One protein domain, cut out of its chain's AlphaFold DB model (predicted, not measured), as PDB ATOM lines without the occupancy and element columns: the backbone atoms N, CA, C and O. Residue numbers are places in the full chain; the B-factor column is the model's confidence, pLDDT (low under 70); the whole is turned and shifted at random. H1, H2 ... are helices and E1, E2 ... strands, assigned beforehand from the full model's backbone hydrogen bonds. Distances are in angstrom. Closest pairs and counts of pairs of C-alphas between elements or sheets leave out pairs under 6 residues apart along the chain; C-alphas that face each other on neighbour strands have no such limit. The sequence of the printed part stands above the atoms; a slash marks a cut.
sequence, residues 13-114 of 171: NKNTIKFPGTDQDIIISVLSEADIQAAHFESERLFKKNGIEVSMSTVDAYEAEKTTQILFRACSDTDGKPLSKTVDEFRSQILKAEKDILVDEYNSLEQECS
ATOM      1  N   ASN A  13     258.926  89.293 342.825       75.75
ATOM      2  CA  ASN A  13     258.289  90.161 341.839       75.75
ATOM      3  C   ASN A  13     259.317  91.016 341.085       75.75
ATOM      4  O   ASN A  13     258.966  92.097 340.638       75.75
ATOM      5  N   LYS A  14     260.584  90.591 341.027       85.88
ATOM      6  CA  LYS A  14     261.693  91.356 340.463       85.88
ATOM      7  C   LYS A  14     262.597  90.452 339.646       85.88
ATOM      8  O   LYS A  14     262.905  89.347 340.092       85.88
ATOM      9  N   ASN A  15     263.061  90.956 338.513       89.25
ATOM     10  CA  ASN A  15     264.076  90.319 337.691       89.25
ATOM     11  C   ASN A  15     265.154  91.334 337.313       89.25
ATOM     12  O   ASN A  15     264.843  92.500 337.072       89.25
ATOM     13  N   THR A  16     266.408  90.892 337.274       91.62
ATOM     14  CA  THR A  16     267.521  91.713 336.791       91.62
ATOM     15  C   THR A  16     267.749  91.390 335.325       91.62
ATOM     16  O   THR A  16     267.980  90.232 334.981       91.62
ATOM     17  N   ILE A  17     267.686  92.407 334.474       92.06
ATOM     18  CA  ILE A  17     267.929  92.293 333.036       92.06
ATOM     19  C   ILE A  17     268.948  93.346 332.604       92.06
ATOM     20  O   ILE A  17     269.207  94.299 333.335       92.06
ATOM     21  N   LYS A  18     269.478  93.220 331.388       92.62
ATOM     22  CA  LYS A  18     270.251  94.300 330.766       92.62
ATOM     23  C   LYS A  18     269.313  95.319 330.134       92.62
ATOM     24  O   LYS A  18     268.385  94.935 329.424       92.62
ATOM     25  N   PHE A  19     269.559  96.606 330.362       90.00
ATOM     26  CA  PHE A  19     268.808  97.668 329.700       90.00
ATOM     27  C   PHE A  19     269.049  97.586 328.183       90.00
ATOM     28  O   PHE A  19     270.213  97.606 327.763       90.00
ATOM     29  N   PRO A  20     267.992  97.485 327.353       88.06
ATOM     30  CA  PRO A  20     268.131  97.287 325.915       88.06
ATOM     31  C   PRO A  20     269.039  98.333 325.266       88.06
ATOM     32  O   PRO A  20     268.954  99.515 325.573       88.06
ATOM     33  N   GLY A  21     269.934  97.885 324.386       83.94
ATOM     34  CA  GLY A  21     270.915  98.767 323.744       83.94
ATOM     35  C   GLY A  21     272.145  99.096 324.601       83.94
ATOM     36  O   GLY A  21     273.061  99.752 324.110       83.94
ATOM     37  N   THR A  22     272.219  98.610 325.846       87.12
ATOM     38  CA  THR A  22     273.364  98.815 326.747       87.12
ATOM     39  C   THR A  22     273.764  97.523 327.472       87.12
ATOM     40  O   THR A  22     273.042  96.528 327.459       87.12
ATOM     41  N   ASP A  23     274.913  97.550 328.147       86.75
ATOM     42  CA  ASP A  23     275.354  96.486 329.060       86.75
ATOM     43  C   ASP A  23     275.005  96.766 330.531       86.75
ATOM     44  O   ASP A  23     275.491  96.070 331.422       86.75
ATOM     45  N   GLN A  24     274.196  97.792 330.803       89.69
ATOM     46  CA  GLN A  24     273.848  98.183 332.162       89.69
ATOM     47  C   GLN A  24     272.738  97.291 332.719       89.69
ATOM     48  O   GLN A  24     271.681  97.151 332.105       89.69
ATOM     49  N   ASP A  25     272.953  96.741 333.909       93.88
ATOM     50  CA  ASP A  25     271.932  95.970 334.609       93.88
ATOM     51  C   ASP A  25     270.862  96.893 335.211       93.88
ATOM     52  O   ASP A  25     271.159  97.917 335.836       93.88
ATOM     53  N   ILE A  26     269.603  96.499 335.045       94.06
ATOM     54  CA  ILE A  26     268.423  97.132 335.631       94.06
ATOM     55  C   ILE A  26     267.542  96.075 336.286       94.06
ATOM     56  O   ILE A  26     267.623  94.884 335.984       94.06
ATOM     57  N   ILE A  27     266.657  96.519 337.164       93.44
ATOM     58  CA  ILE A  27     265.656  95.685 337.811       93.44
ATOM     59  C   ILE A  27     264.282  96.040 337.247       93.44
ATOM     60  O   ILE A  27     263.826  97.174 337.397       93.44
ATOM     61  N   ILE A  28     263.598  95.051 336.673       93.25
ATOM     62  CA  ILE A  28     262.168  95.118 336.362       93.25
ATOM     63  C   ILE A  28     261.393  94.500 337.517       93.25
ATOM     64  O   ILE A  28     261.708  93.393 337.950       93.25
ATOM     65  N   SER A  29     260.371  95.203 338.002       91.06
ATOM     66  CA  SER A  29     259.482  94.723 339.058       91.06
ATOM     67  C   SER A  29     258.031  94.635 338.586       91.06
ATOM     68  O   SER A  29     257.529  95.587 337.999       91.06
ATOM     69  N   VAL A  30     257.332  93.540 338.906       88.12
ATOM     70  CA  VAL A  30     255.873  93.449 338.737       88.12
ATOM     71  C   VAL A  30     255.221  94.442 339.688       88.12
ATOM     72  O   VAL A  30     255.464  94.409 340.904       88.12
ATOM     73  N   LEU A  31     254.417  95.329 339.111       87.44
ATOM     74  CA  LEU A  31     253.748  96.403 339.825       87.44
ATOM     75  C   LEU A  31     252.589  95.883 340.677       87.44
ATOM     76  O   LEU A  31     251.960  94.872 340.361       87.44
ATOM     77  N   SER A  32     252.291  96.595 341.764       83.69
ATOM     78  CA  SER A  32     251.052  96.362 342.503       83.69
ATOM     79  C   SER A  32     249.853  96.936 341.741       83.69
ATOM     80  O   SER A  32     250.001  97.848 340.927       83.69
ATOM     81  N   GLU A  33     248.643  96.469 342.055       82.00
ATOM     82  CA  GLU A  33     247.409  97.022 341.472       82.00
ATOM     83  C   GLU A  33     247.295  98.541 341.694       82.00
ATOM     84  O   GLU A  33     246.849  99.278 340.818       82.00
ATOM     85  N   ALA A  34     247.762  99.032 342.848       81.38
ATOM     86  CA  ALA A  34     247.772 100.459 343.155       81.38
ATOM     87  C   ALA A  34     248.709 101.245 342.220       81.38
ATOM     88  O   ALA A  34     248.362 102.339 341.773       81.38
ATOM     89  N   ASP A  35     249.871 100.680 341.885       87.75
ATOM     90  CA  ASP A  35     250.835 101.302 340.972       87.75
ATOM     91  C   ASP A  35     250.326 101.298 339.524       87.75
ATOM     92  O   ASP A  35     250.482 102.293 338.812       87.75
ATOM     93  N   ILE A  36     249.666 100.210 339.105       89.94
ATOM     94  CA  ILE A  36     249.010 100.102 337.791       89.94
ATOM     95  C   ILE A  36     247.897 101.147 337.678       89.94
ATOM     96  O   ILE A  36     247.843 101.911 336.710       89.94
ATOM     97  N   GLN A  37     247.044 101.252 338.699       90.50
ATOM     98  CA  GLN A  37     245.983 102.252 338.738       90.50
ATOM     99  C   GLN A  37     246.551 103.679 338.686       90.50
ATOM    100  O   GLN A  37     246.040 104.524 337.946       90.50
ATOM    101  N   ALA A  38     247.637 103.951 339.414       91.50
ATOM    102  CA  ALA A  38     248.318 105.239 339.359       91.50
ATOM    103  C   ALA A  38     248.878 105.541 337.957       91.50
ATOM    104  O   ALA A  38     248.764 106.673 337.488       91.50
ATOM    105  N   ALA A  39     249.444 104.549 337.260       93.12
ATOM    106  CA  ALA A  39     249.906 104.709 335.880       93.12
ATOM    107  C   ALA A  39     248.756 105.070 334.923       93.12
ATOM    108  O   ALA A  39     248.902 105.961 334.079       93.12
ATOM    109  N   HIS A  40     247.588 104.440 335.084       93.19
ATOM    110  CA  HIS A  40     246.399 104.750 334.287       93.19
ATOM    111  C   HIS A  40     245.902 106.179 334.528       93.19
ATOM    112  O   HIS A  40     245.656 106.917 333.572       93.19
ATOM    113  N   PHE A  41     245.810 106.598 335.793       93.94
ATOM    114  CA  PHE A  41     245.374 107.950 336.140       93.94
ATOM    115  C   PHE A  41     246.332 109.026 335.635       93.94
ATOM    116  O   PHE A  41     245.875 110.056 335.145       93.94
ATOM    117  N   GLU A  42     247.645 108.803 335.706       93.94
ATOM    118  CA  GLU A  42     248.617 109.760 335.166       93.94
ATOM    119  C   GLU A  42     248.564 109.839 333.633       93.94
ATOM    120  O   GLU A  42     248.636 110.936 333.075       93.94
ATOM    121  N   SER A  43     248.316 108.719 332.948       92.50
ATOM    122  CA  SER A  43     248.085 108.711 331.494       92.50
ATOM    123  C   SER A  43     246.845 109.528 331.120       92.50
ATOM    124  O   SER A  43     246.877 110.365 330.219       92.50
ATOM    125  N   GLU A  44     245.744 109.336 331.852       93.31
ATOM    126  CA  GLU A  44     244.503 110.087 331.646       93.31
ATOM    127  C   GLU A  44     244.679 111.582 331.948       93.31
ATOM    128  O   GLU A  44     244.209 112.436 331.192       93.31
ATOM    129  N   ARG A  45     245.401 111.919 333.023       93.25
ATOM    130  CA  ARG A  45     245.744 113.305 333.365       93.25
ATOM    131  C   ARG A  45     246.559 113.968 332.264       93.25
ATOM    132  O   ARG A  45     246.268 115.117 331.935       93.25
ATOM    133  N   LEU A  46     247.532 113.271 331.674       92.69
ATOM    134  CA  LEU A  46     248.333 113.804 330.574       92.69
ATOM    135  C   LEU A  46     247.466 114.116 329.348       92.69
ATOM    136  O   LEU A  46     247.581 115.198 328.774       92.69
ATOM    137  N   PHE A  47     246.572 113.205 328.971       93.50
ATOM    138  CA  PHE A  47     245.673 113.399 327.831       93.50
ATOM    139  C   PHE A  47     244.726 114.578 328.058       93.50
ATOM    140  O   PHE A  47     244.662 115.487 327.229       93.50
ATOM    141  N   LYS A  48     244.094 114.644 329.237       93.38
ATOM    142  CA  LYS A  48     243.235 115.773 329.624       93.38
ATOM    143  C   LYS A  48     243.992 117.099 329.645       93.38
ATOM    144  O   LYS A  48     243.483 118.094 329.138       93.38
ATOM    145  N   LYS A  49     245.213 117.121 330.189       93.50
ATOM    146  CA  LYS A  49     246.065 118.321 330.246       93.50
ATOM    147  C   LYS A  49     246.400 118.859 328.853       93.50
ATOM    148  O   LYS A  49     246.481 120.070 328.683       93.50
ATOM    149  N   ASN A  50     246.571 117.973 327.873       92.31
ATOM    150  CA  ASN A  50     246.854 118.341 326.487       92.31
ATOM    151  C   ASN A  50     245.587 118.546 325.636       92.31
ATOM    152  O   ASN A  50     245.698 118.771 324.434       92.31
ATOM    153  N   GLY A  51     244.390 118.465 326.232       91.75
ATOM    154  CA  GLY A  51     243.126 118.598 325.507       91.75
ATOM    155  C   GLY A  51     242.871 117.474 324.498       91.75
ATOM    156  O   GLY A  51     242.147 117.681 323.528       91.75
ATOM    157  N   ILE A  52     243.480 116.302 324.699       91.75
ATOM    158  CA  ILE A  52     243.342 115.142 323.816       91.75
ATOM    159  C   ILE A  52     242.218 114.261 324.352       91.75
ATOM    160  O   ILE A  52     242.310 113.713 325.451       91.75
ATOM    161  N   GLU A  53     241.161 114.104 323.562       90.38
ATOM    162  CA  GLU A  53     240.079 113.174 323.869       90.38
ATOM    163  C   GLU A  53     240.470 111.749 323.458       90.38
ATOM    164  O   GLU A  53     241.044 111.530 322.385       90.38
ATOM    165  N   VAL A  54     240.170 110.771 324.316       88.81
ATOM    166  CA  VAL A  54     240.390 109.353 324.006       88.81
ATOM    167  C   VAL A  54     239.273 108.887 323.077       88.81
ATOM    168  O   VAL A  54     238.107 108.828 323.456       88.81
ATOM    169  N   SER A  55     239.640 108.559 321.847       90.25
ATOM    170  CA  SER A  55     238.750 108.096 320.786       90.25
ATOM    171  C   SER A  55     239.468 107.035 319.950       90.25
ATOM    172  O   SER A  55     240.648 106.759 320.164       90.25
ATOM    173  N   MET A  56     238.791 106.451 318.962       88.50
ATOM    174  CA  MET A  56     239.404 105.435 318.092       88.50
ATOM    175  C   MET A  56     240.649 105.927 317.341       88.50
ATOM    176  O   MET A  56     241.492 105.112 316.991       88.50
ATOM    177  N   SER A  57     240.807 107.235 317.116       90.19
ATOM    178  CA  SER A  57     242.003 107.789 316.467       90.19
ATOM    179  C   SER A  57     243.166 108.057 317.429       90.19
ATOM    180  O   SER A  57     244.292 108.240 316.979       90.19
ATOM    181  N   THR A  58     242.913 108.093 318.741       91.00
ATOM    182  CA  THR A  58     243.906 108.442 319.773       91.00
ATOM    183  C   THR A  58     244.177 107.302 320.756       91.00
ATOM    184  O   THR A  58     245.083 107.414 321.582       91.00
ATOM    185  N   VAL A  59     243.436 106.193 320.651       92.06
ATOM    186  CA  VAL A  59     243.543 105.030 321.544       92.06
ATOM    187  C   VAL A  59     244.943 104.418 321.536       92.06
ATOM    188  O   VAL A  59     245.486 104.150 322.601       92.06
ATOM    189  N   ASP A  60     245.585 104.306 320.371       92.06
ATOM    190  CA  ASP A  60     246.937 103.744 320.271       92.06
ATOM    191  C   ASP A  60     247.968 104.612 321.003       92.06
ATOM    192  O   ASP A  60     248.864 104.104 321.679       92.06
ATOM    193  N   ALA A  61     247.825 105.938 320.915       90.81
ATOM    194  CA  ALA A  61     248.680 106.871 321.641       90.81
ATOM    195  C   ALA A  61     248.434 106.787 323.155       90.81
ATOM    196  O   ALA A  61     249.377 106.878 323.941       90.81
ATOM    197  N   TYR A  62     247.179 106.594 323.563       92.62
ATOM    198  CA  TYR A  62     246.801 106.447 324.964       92.62
ATOM    199  C   TYR A  62     247.361 105.156 325.573       92.62
ATOM    200  O   TYR A  62     247.973 105.189 326.640       92.62
ATOM    201  N   GLU A  63     247.240 104.029 324.871       92.19
ATOM    202  CA  GLU A  63     247.807 102.749 325.306       92.19
ATOM    203  C   GLU A  63     249.342 102.771 325.313       92.19
ATOM    204  O   GLU A  63     249.979 102.253 326.238       92.19
ATOM    205  N   ALA A  64     249.963 103.445 324.340       91.12
ATOM    206  CA  ALA A  64     251.408 103.646 324.333       91.12
ATOM    207  C   ALA A  64     251.892 104.475 325.537       91.12
ATOM    208  O   ALA A  64     252.953 104.171 326.097       91.12
ATOM    209  N   GLU A  65     251.134 105.492 325.955       94.06
ATOM    210  CA  GLU A  65     251.442 106.282 327.150       94.06
ATOM    211  C   GLU A  65     251.245 105.468 328.432       94.06
ATOM    212  O   GLU A  65     252.146 105.450 329.269       94.06
ATOM    213  N   LYS A  66     250.143 104.716 328.556       94.12
ATOM    214  CA  LYS A  66     249.924 103.793 329.687       94.12
ATOM    215  C   LYS A  66     251.084 102.829 329.860       94.12
ATOM    216  O   LYS A  66     251.622 102.689 330.955       94.12
ATOM    217  N   THR A  67     251.510 102.221 328.759       94.00
ATOM    218  CA  THR A  67     252.656 101.309 328.740       94.00
ATOM    219  C   THR A  67     253.927 102.009 329.228       94.00
ATOM    220  O   THR A  67     254.664 101.469 330.046       94.00
ATOM    221  N   THR A  68     254.162 103.247 328.789       94.50
ATOM    222  CA  THR A  68     255.326 104.044 329.213       94.50
ATOM    223  C   THR A  68     255.278 104.359 330.711       94.50
ATOM    224  O   THR A  68     256.281 104.226 331.406       94.50
ATOM    225  N   GLN A  69     254.106 104.723 331.232       95.44
ATOM    226  CA  GLN A  69     253.883 105.003 332.652       95.44
ATOM    227  C   GLN A  69     254.083 103.756 333.524       95.44
ATOM    228  O   GLN A  69     254.632 103.858 334.625       95.44
ATOM    229  N   ILE A  70     253.669 102.585 333.038       94.50
ATOM    230  CA  ILE A  70     253.903 101.296 333.698       94.50
ATOM    231  C   ILE A  70     255.404 100.996 333.734       94.50
ATOM    232  O   ILE A  70     255.960 100.809 334.813       94.50
ATOM    233  N   LEU A  71     256.090 101.039 332.587       94.50
ATOM    234  CA  LEU A  71     257.525 100.753 332.518       94.50
ATOM    235  C   LEU A  71     258.365 101.715 333.361       94.50
ATOM    236  O   LEU A  71     259.277 101.269 334.054       94.50
ATOM    237  N   PHE A  72     258.023 103.006 333.370       94.88
ATOM    238  CA  PHE A  72     258.683 104.010 334.205       94.88
ATOM    239  C   PHE A  72     258.654 103.649 335.697       94.88
ATOM    240  O   PHE A  72     259.617 103.899 336.416       94.88
ATOM    241  N   ARG A  73     257.551 103.059 336.171       93.81
ATOM    242  CA  ARG A  73     257.403 102.618 337.568       93.81
ATOM    243  C   ARG A  73     258.034 101.252 337.814       93.81
ATOM    244  O   ARG A  73     258.505 100.991 338.915       93.81
ATOM    245  N   ALA A  74     258.005 100.379 336.811       93.25
ATOM    246  CA  ALA A  74     258.486  99.008 336.919       93.25
ATOM    247  C   ALA A  74     260.017  98.912 336.875       93.25
ATOM    248  O   ALA A  74     260.581  98.001 337.483       93.25
ATOM    249  N   CYS A  75     260.684  99.827 336.166       93.94
ATOM    250  CA  CYS A  75     262.124  99.788 335.947       93.94
ATOM    251  C   CYS A  75     262.890 100.626 336.979       93.94
ATOM    252  O   CYS A  75     262.599 101.801 337.211       93.94
ATOM    253  N   SER A  76     263.930 100.031 337.553       93.50
ATOM    254  CA  SER A  76     264.835 100.669 338.513       93.50
ATOM    255  C   SER A  76     266.281 100.254 338.256       93.50
ATOM    256  O   SER A  76     266.529  99.261 337.579       93.50
ATOM    257  N   ASP A  77     267.244 101.013 338.769       92.94
ATOM    258  CA  ASP A  77     268.645 100.600 338.784       92.94
ATOM    259  C   ASP A  77     268.875  99.433 339.767       92.94
ATOM    260  O   ASP A  77     267.965  98.979 340.471       92.94
ATOM    261  N   THR A  78     270.107  98.933 339.838       91.00
ATOM    262  CA  THR A  78     270.481  97.846 340.757       91.00
ATOM    263  C   THR A  78     270.368  98.221 342.238       91.00
ATOM    264  O   THR A  78     270.263  97.330 343.081       91.00
ATOM    265  N   ASP A  79     270.353  99.518 342.562       88.44
ATOM    266  CA  ASP A  79     270.131 100.032 343.918       88.44
ATOM    267  C   ASP A  79     268.630 100.175 344.246       88.44
ATOM    268  O   ASP A  79     268.269 100.532 345.371       88.44
ATOM    269  N   GLY A  80     267.743  99.915 343.280       83.50
ATOM    270  CA  GLY A  80     266.297 100.073 343.409       83.50
ATOM    271  C   GLY A  80     265.803 101.516 343.271       83.50
ATOM    272  O   GLY A  80     264.683 101.813 343.693       83.50
ATOM    273  N   LYS A  81     266.607 102.421 342.706       88.88
ATOM    274  CA  LYS A  81     266.201 103.799 342.395       88.88
ATOM    275  C   LYS A  81     265.566 103.867 341.002       88.88
ATOM    276  O   LYS A  81     265.945 103.096 340.125       88.88
ATOM    277  N   PRO A  82     264.623 104.794 340.758       90.31
ATOM    278  CA  PRO A  82     264.064 105.002 339.425       90.31
ATOM    279  C   PRO A  82     265.153 105.329 338.395       90.31
ATOM    280  O   PRO A  82     266.069 106.094 338.699       90.31
ATOM    281  N   LEU A  83     265.025 104.799 337.175       90.44
ATOM    282  CA  LEU A  83     265.983 105.062 336.087       90.44
ATOM    283  C   LEU A  83     265.994 106.531 335.636       90.44
ATOM    284  O   LEU A  83     267.027 107.047 335.218       90.44
ATOM    285  N   SER A  84     264.853 107.208 335.755       90.94
ATOM    286  CA  SER A  84     264.684 108.618 335.394       90.94
ATOM    287  C   SER A  84     263.881 109.330 336.482       90.94
ATOM    288  O   SER A  84     263.116 108.705 337.220       90.94
ATOM    289  N   LYS A  85     264.015 110.656 336.598       89.19
ATOM    290  CA  LYS A  85     263.294 111.423 337.632       89.19
ATOM    291  C   LYS A  85     261.837 111.669 337.263       89.19
ATOM    292  O   LYS A  85     261.000 111.864 338.140       89.19
ATOM    293  N   THR A  86     261.549 111.710 335.966       91.19
ATOM    294  CA  THR A  86     260.219 111.995 335.424       91.19
ATOM    295  C   THR A  86     259.891 111.052 334.272       91.19
ATOM    296  O   THR A  86     260.788 110.541 333.601       91.19
ATOM    297  N   VAL A  87     258.596 110.857 334.015       91.06
ATOM    298  CA  VAL A  87     258.121 110.042 332.885       91.06
ATOM    299  C   VAL A  87     258.524 110.670 331.552       91.06
ATOM    300  O   VAL A  87     258.847 109.956 330.611       91.06
ATOM    301  N   ASP A  88     258.540 112.003 331.465       90.44
ATOM    302  CA  ASP A  88     258.934 112.708 330.243       90.44
ATOM    303  C   ASP A  88     260.412 112.471 329.908       90.44
ATOM    304  O   ASP A  88     260.750 112.210 328.753       90.44
ATOM    305  N   GLU A  89     261.278 112.489 330.925       91.12
ATOM    306  CA  GLU A  89     262.691 112.132 330.787       91.12
ATOM    307  C   GLU A  89     262.843 110.681 330.315       91.12
ATOM    308  O   GLU A  89     263.508 110.441 329.310       91.12
ATOM    309  N   PHE A  90     262.141 109.739 330.952       91.12
ATOM    310  CA  PHE A  90     262.136 108.333 330.542       91.12
ATOM    311  C   PHE A  90     261.677 108.154 329.088       91.12
ATOM    312  O   PHE A  90     262.343 107.482 328.303       91.12
ATOM    313  N   ARG A  91     260.589 108.829 328.686       89.69
ATOM    314  CA  ARG A  91     260.064 108.797 327.311       89.69
ATOM    315  C   ARG A  91     261.083 109.316 326.295       89.69
ATOM    316  O   ARG A  91     261.120 108.823 325.176       89.69
ATOM    317  N   SER A  92     261.895 110.306 326.669       89.88
ATOM    318  CA  SER A  92     262.936 110.856 325.789       89.88
ATOM    319  C   SER A  92     264.208 110.007 325.707       89.88
ATOM    320  O   SER A  92     264.971 110.161 324.756       89.88
ATOM    321  N   GLN A  93     264.440 109.128 326.684       87.25
ATOM    322  CA  GLN A  93     265.639 108.291 326.774       87.25
ATOM    323  C   GLN A  93     265.471 106.925 326.104       87.25
ATOM    324  O   GLN A  93     266.473 106.284 325.808       87.25
ATOM    325  N   ILE A  94     264.230 106.488 325.864       89.44
ATOM    326  CA  ILE A  94     263.930 105.163 325.325       89.44
ATOM    327  C   ILE A  94     263.465 105.216 323.867       89.44
ATOM    328  O   ILE A  94     262.557 105.964 323.498       89.44
ATOM    329  N   LEU A  95     264.057 104.371 323.024       90.75
ATOM    330  CA  LEU A  95     263.586 104.153 321.662       90.75
ATOM    331  C   LEU A  95     262.398 103.190 321.642       90.75
ATOM    332  O   LEU A  95     262.223 102.342 322.513       90.75
ATOM    333  N   LYS A  96     261.585 103.262 320.584       88.44
ATOM    334  CA  LYS A  96     260.418 102.379 320.441       88.44
ATOM    335  C   LYS A  96     260.795 100.891 320.512       88.44
ATOM    336  O   LYS A  96     260.145 100.151 321.234       88.44
ATOM    337  N   ALA A  97     261.857 100.483 319.816       89.19
ATOM    338  CA  ALA A  97     262.306  99.091 319.806       89.19
ATOM    339  C   ALA A  97     262.796  98.615 321.187       89.19
ATOM    340  O   ALA A  97     262.531  97.487 321.581       89.19
ATOM    341  N   GLU A  98     263.472  99.485 321.939       90.88
ATOM    342  CA  GLU A  98     263.927  99.193 323.304       90.88
ATOM    343  C   GLU A  98     262.738  99.055 324.256       90.88
ATOM    344  O   GLU A  98     262.699  98.146 325.081       90.88
ATOM    345  N   LYS A  99     261.729  99.919 324.092       92.19
ATOM    346  CA  LYS A  99     260.478  99.840 324.844       92.19
ATOM    347  C   LYS A  99     259.774  98.507 324.617       92.19
ATOM    348  O   LYS A  99     259.353  97.897 325.591       92.19
ATOM    349  N   ASP A 100     259.665  98.060 323.369       92.12
ATOM    350  CA  ASP A 100     258.993  96.799 323.040       92.12
ATOM    351  C   ASP A 100     259.696  95.603 323.721       92.12
ATOM    352  O   ASP A 100     259.030  94.760 324.316       92.12
ATOM    353  N   ILE A 101     261.036  95.603 323.778       92.19
ATOM    354  CA  ILE A 101     261.812  94.591 324.522       92.19
ATOM    355  C   ILE A 101     261.508  94.644 326.029       92.19
ATOM    356  O   ILE A 101     261.281  93.608 326.649       92.19
ATOM    357  N   LEU A 102     261.474  95.837 326.635       92.00
ATOM    358  CA  LEU A 102     261.143  95.972 328.061       92.00
ATOM    359  C   LEU A 102     259.717  95.502 328.378       92.00
ATOM    360  O   LEU A 102     259.485  94.939 329.448       92.00
ATOM    361  N   VAL A 103     258.765  95.733 327.469       92.94
ATOM    362  CA  VAL A 103     257.389  95.234 327.604       92.94
ATOM    363  C   VAL A 103     257.372  93.709 327.615       92.94
ATOM    364  O   VAL A 103     256.718  93.121 328.474       92.94
ATOM    365  N   ASP A 104     258.100  93.065 326.705       92.12
ATOM    366  CA  ASP A 104     258.153  91.604 326.625       92.12
ATOM    367  C   ASP A 104     258.764  90.981 327.889       92.12
ATOM    368  O   ASP A 104     258.229  90.002 328.420       92.12
ATOM    369  N   GLU A 105     259.827  91.580 328.428       91.12
ATOM    370  CA  GLU A 105     260.446  91.158 329.692       91.12
ATOM    371  C   GLU A 105     259.501  91.350 330.888       91.12
ATOM    372  O   GLU A 105     259.347  90.448 331.719       91.12
ATOM    373  N   TYR A 106     258.806  92.491 330.961       91.12
ATOM    374  CA  TYR A 106     257.807  92.748 332.002       91.12
ATOM    375  C   TYR A 106     256.656  91.736 331.947       91.12
ATOM    376  O   TYR A 106     256.308  91.135 332.965       91.12
ATOM    377  N   ASN A 107     256.094  91.500 330.760       88.50
ATOM    378  CA  ASN A 107     254.997  90.555 330.560       88.50
ATOM    379  C   ASN A 107     255.424  89.120 330.884       88.50
ATOM    380  O   ASN A 107     254.653  88.354 331.464       88.50
ATOM    381  N   SER A 108     256.655  88.748 330.531       86.31
ATOM    382  CA  SER A 108     257.219  87.439 330.867       86.31
ATOM    383  C   SER A 108     257.328  87.270 332.382       86.31
ATOM    384  O   SER A 108     256.865  86.264 332.924       86.31
ATOM    385  N   LEU A 109     257.835  88.288 333.083       84.81
ATOM    386  CA  LEU A 109     257.905  88.290 334.543       84.81
ATOM    387  C   LEU A 109     256.511  88.211 335.183       84.81
ATOM    388  O   LEU A 109     256.299  87.439 336.118       84.81
ATOM    389  N   GLU A 110     255.532  88.948 334.661       80.44
ATOM    390  CA  GLU A 110     254.151  88.899 335.147       80.44
ATOM    391  C   GLU A 110     253.531  87.501 334.973       80.44
ATOM    392  O   GLU A 110     252.906  86.979 335.900       80.44
ATOM    393  N   GLN A 111     253.758  86.839 333.834       77.06
ATOM    394  CA  GLN A 111     253.307  85.462 333.591       77.06
ATOM    395  C   GLN A 111     254.012  84.426 334.481       77.06
ATOM    396  O   GLN A 111     253.450  83.370 334.810       77.06
ATOM    397  N   GLU A 112     255.257  84.685 334.873       72.00
ATOM    398  CA  GLU A 112     255.978  83.851 335.830       72.00
ATOM    399  C   GLU A 112     255.447  84.020 337.255       72.00
ATOM    400  O   GLU A 112     255.233  83.016 337.944       72.00
ATOM    401  N   CYS A 113     255.189  85.265 337.667       66.69
ATOM    402  CA  CYS A 113     254.727  85.630 339.005       66.69
ATOM    403  C   CYS A 113     253.226  85.390 339.230       66.69
ATOM    404  O   CYS A 113     252.817  85.161 340.369       66.69
ATOM    405  N   SER A 114     252.403  85.420 338.179       61.62
ATOM    406  CA  SER A 114     250.958  85.203 338.257       61.62
ATOM    407  C   SER A 114     250.595  83.793 337.779       61.62
ATOM    408  O   SER A 114     250.426  83.548 336.580       61.62
TER     409      SER A 114
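This is residues 13 to 114 of the 171 residues of an uncharacterized protein of Nitrospirae bacterium (UniProt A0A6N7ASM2). One helix, H2, runs through the middle and leads straight into a small three-stranded sheet at one end of the longest axis, while H1, H3 and H4 pack on different sides of H2. H4 covers one face of that sheet, and H1 crosses H2 slantwise, away from the sheet. The printed part has 102 residues with four named helices and three named strands, in the order E1, E2, H1, H2, E3, H3, H4; the sheet runs E1, E2, E3, antiparallel throughout. The class is mostly helix. The whole is compact, with a radius of gyration of the C-alphas of 13.7 A and spans of 38 by 29 by 22 A.

Find C-alpha 14 at (261.693, 91.356, 340.463); from there strand E1, residues 14 to 18, runs 13.3 A. Strand E2, residues 25 to 29, is also 13.3 A long. Helix H1, residues 33 to 49, begins at C-alpha 33 at (247.409, 97.022, 341.472) and runs 24.1 A. Next come helix H2, residues 59 to 74, 22.3 A, and strand E3, residues 75 to 77, 7.2 A. Helix H3, residues 87 to 93, measures 9.8 A. Helix H4, residues 96 to 113, runs 25.6 A and ends at C-alpha 113 at (254.727, 85.630, 339.005).

Begin at the hub, H2, which touches three helices. H1 touches it, closest at the C-alphas of Ala 39 and Gln 69, 5.1 A apart, at a steep tilt of 47 degrees, opposite ways. With residues 68 to 72 alone H2 touches H3, about perpendicular at 89 degrees, closest at the C-alphas of Phe 72 and Val 87, 6.2 A. With residues 67 to 74 alone it touches residues 99 to 106 of H4, at a steep tilt of 64 degrees, the same way; the C-alphas of Leu 71 and Val 103 are closest, 7.4 A. H2 only grazes the sheet, with residues 71 to 74. In the hairpin of E1 and E2, look for N 15 and O 28, 2.8 A apart; between E2 and E3, look for N 27 and O 76, 2.8 A. H4 is on the sheet at a height of 9.1 A, in two layers, a helix on one face of a sheet. H1 and H4 are apart. In H1, H2, H3 and H4 every O i to N i+4 pair is within hydrogen-bond range.

The C-alphas farthest apart, those of Met 56 and Asp 79, are 40.5 A from each other. The printed part has no cut and no long link. Its mean pLDDT is 89.7; look at residues 113 to 114 for the two under 70.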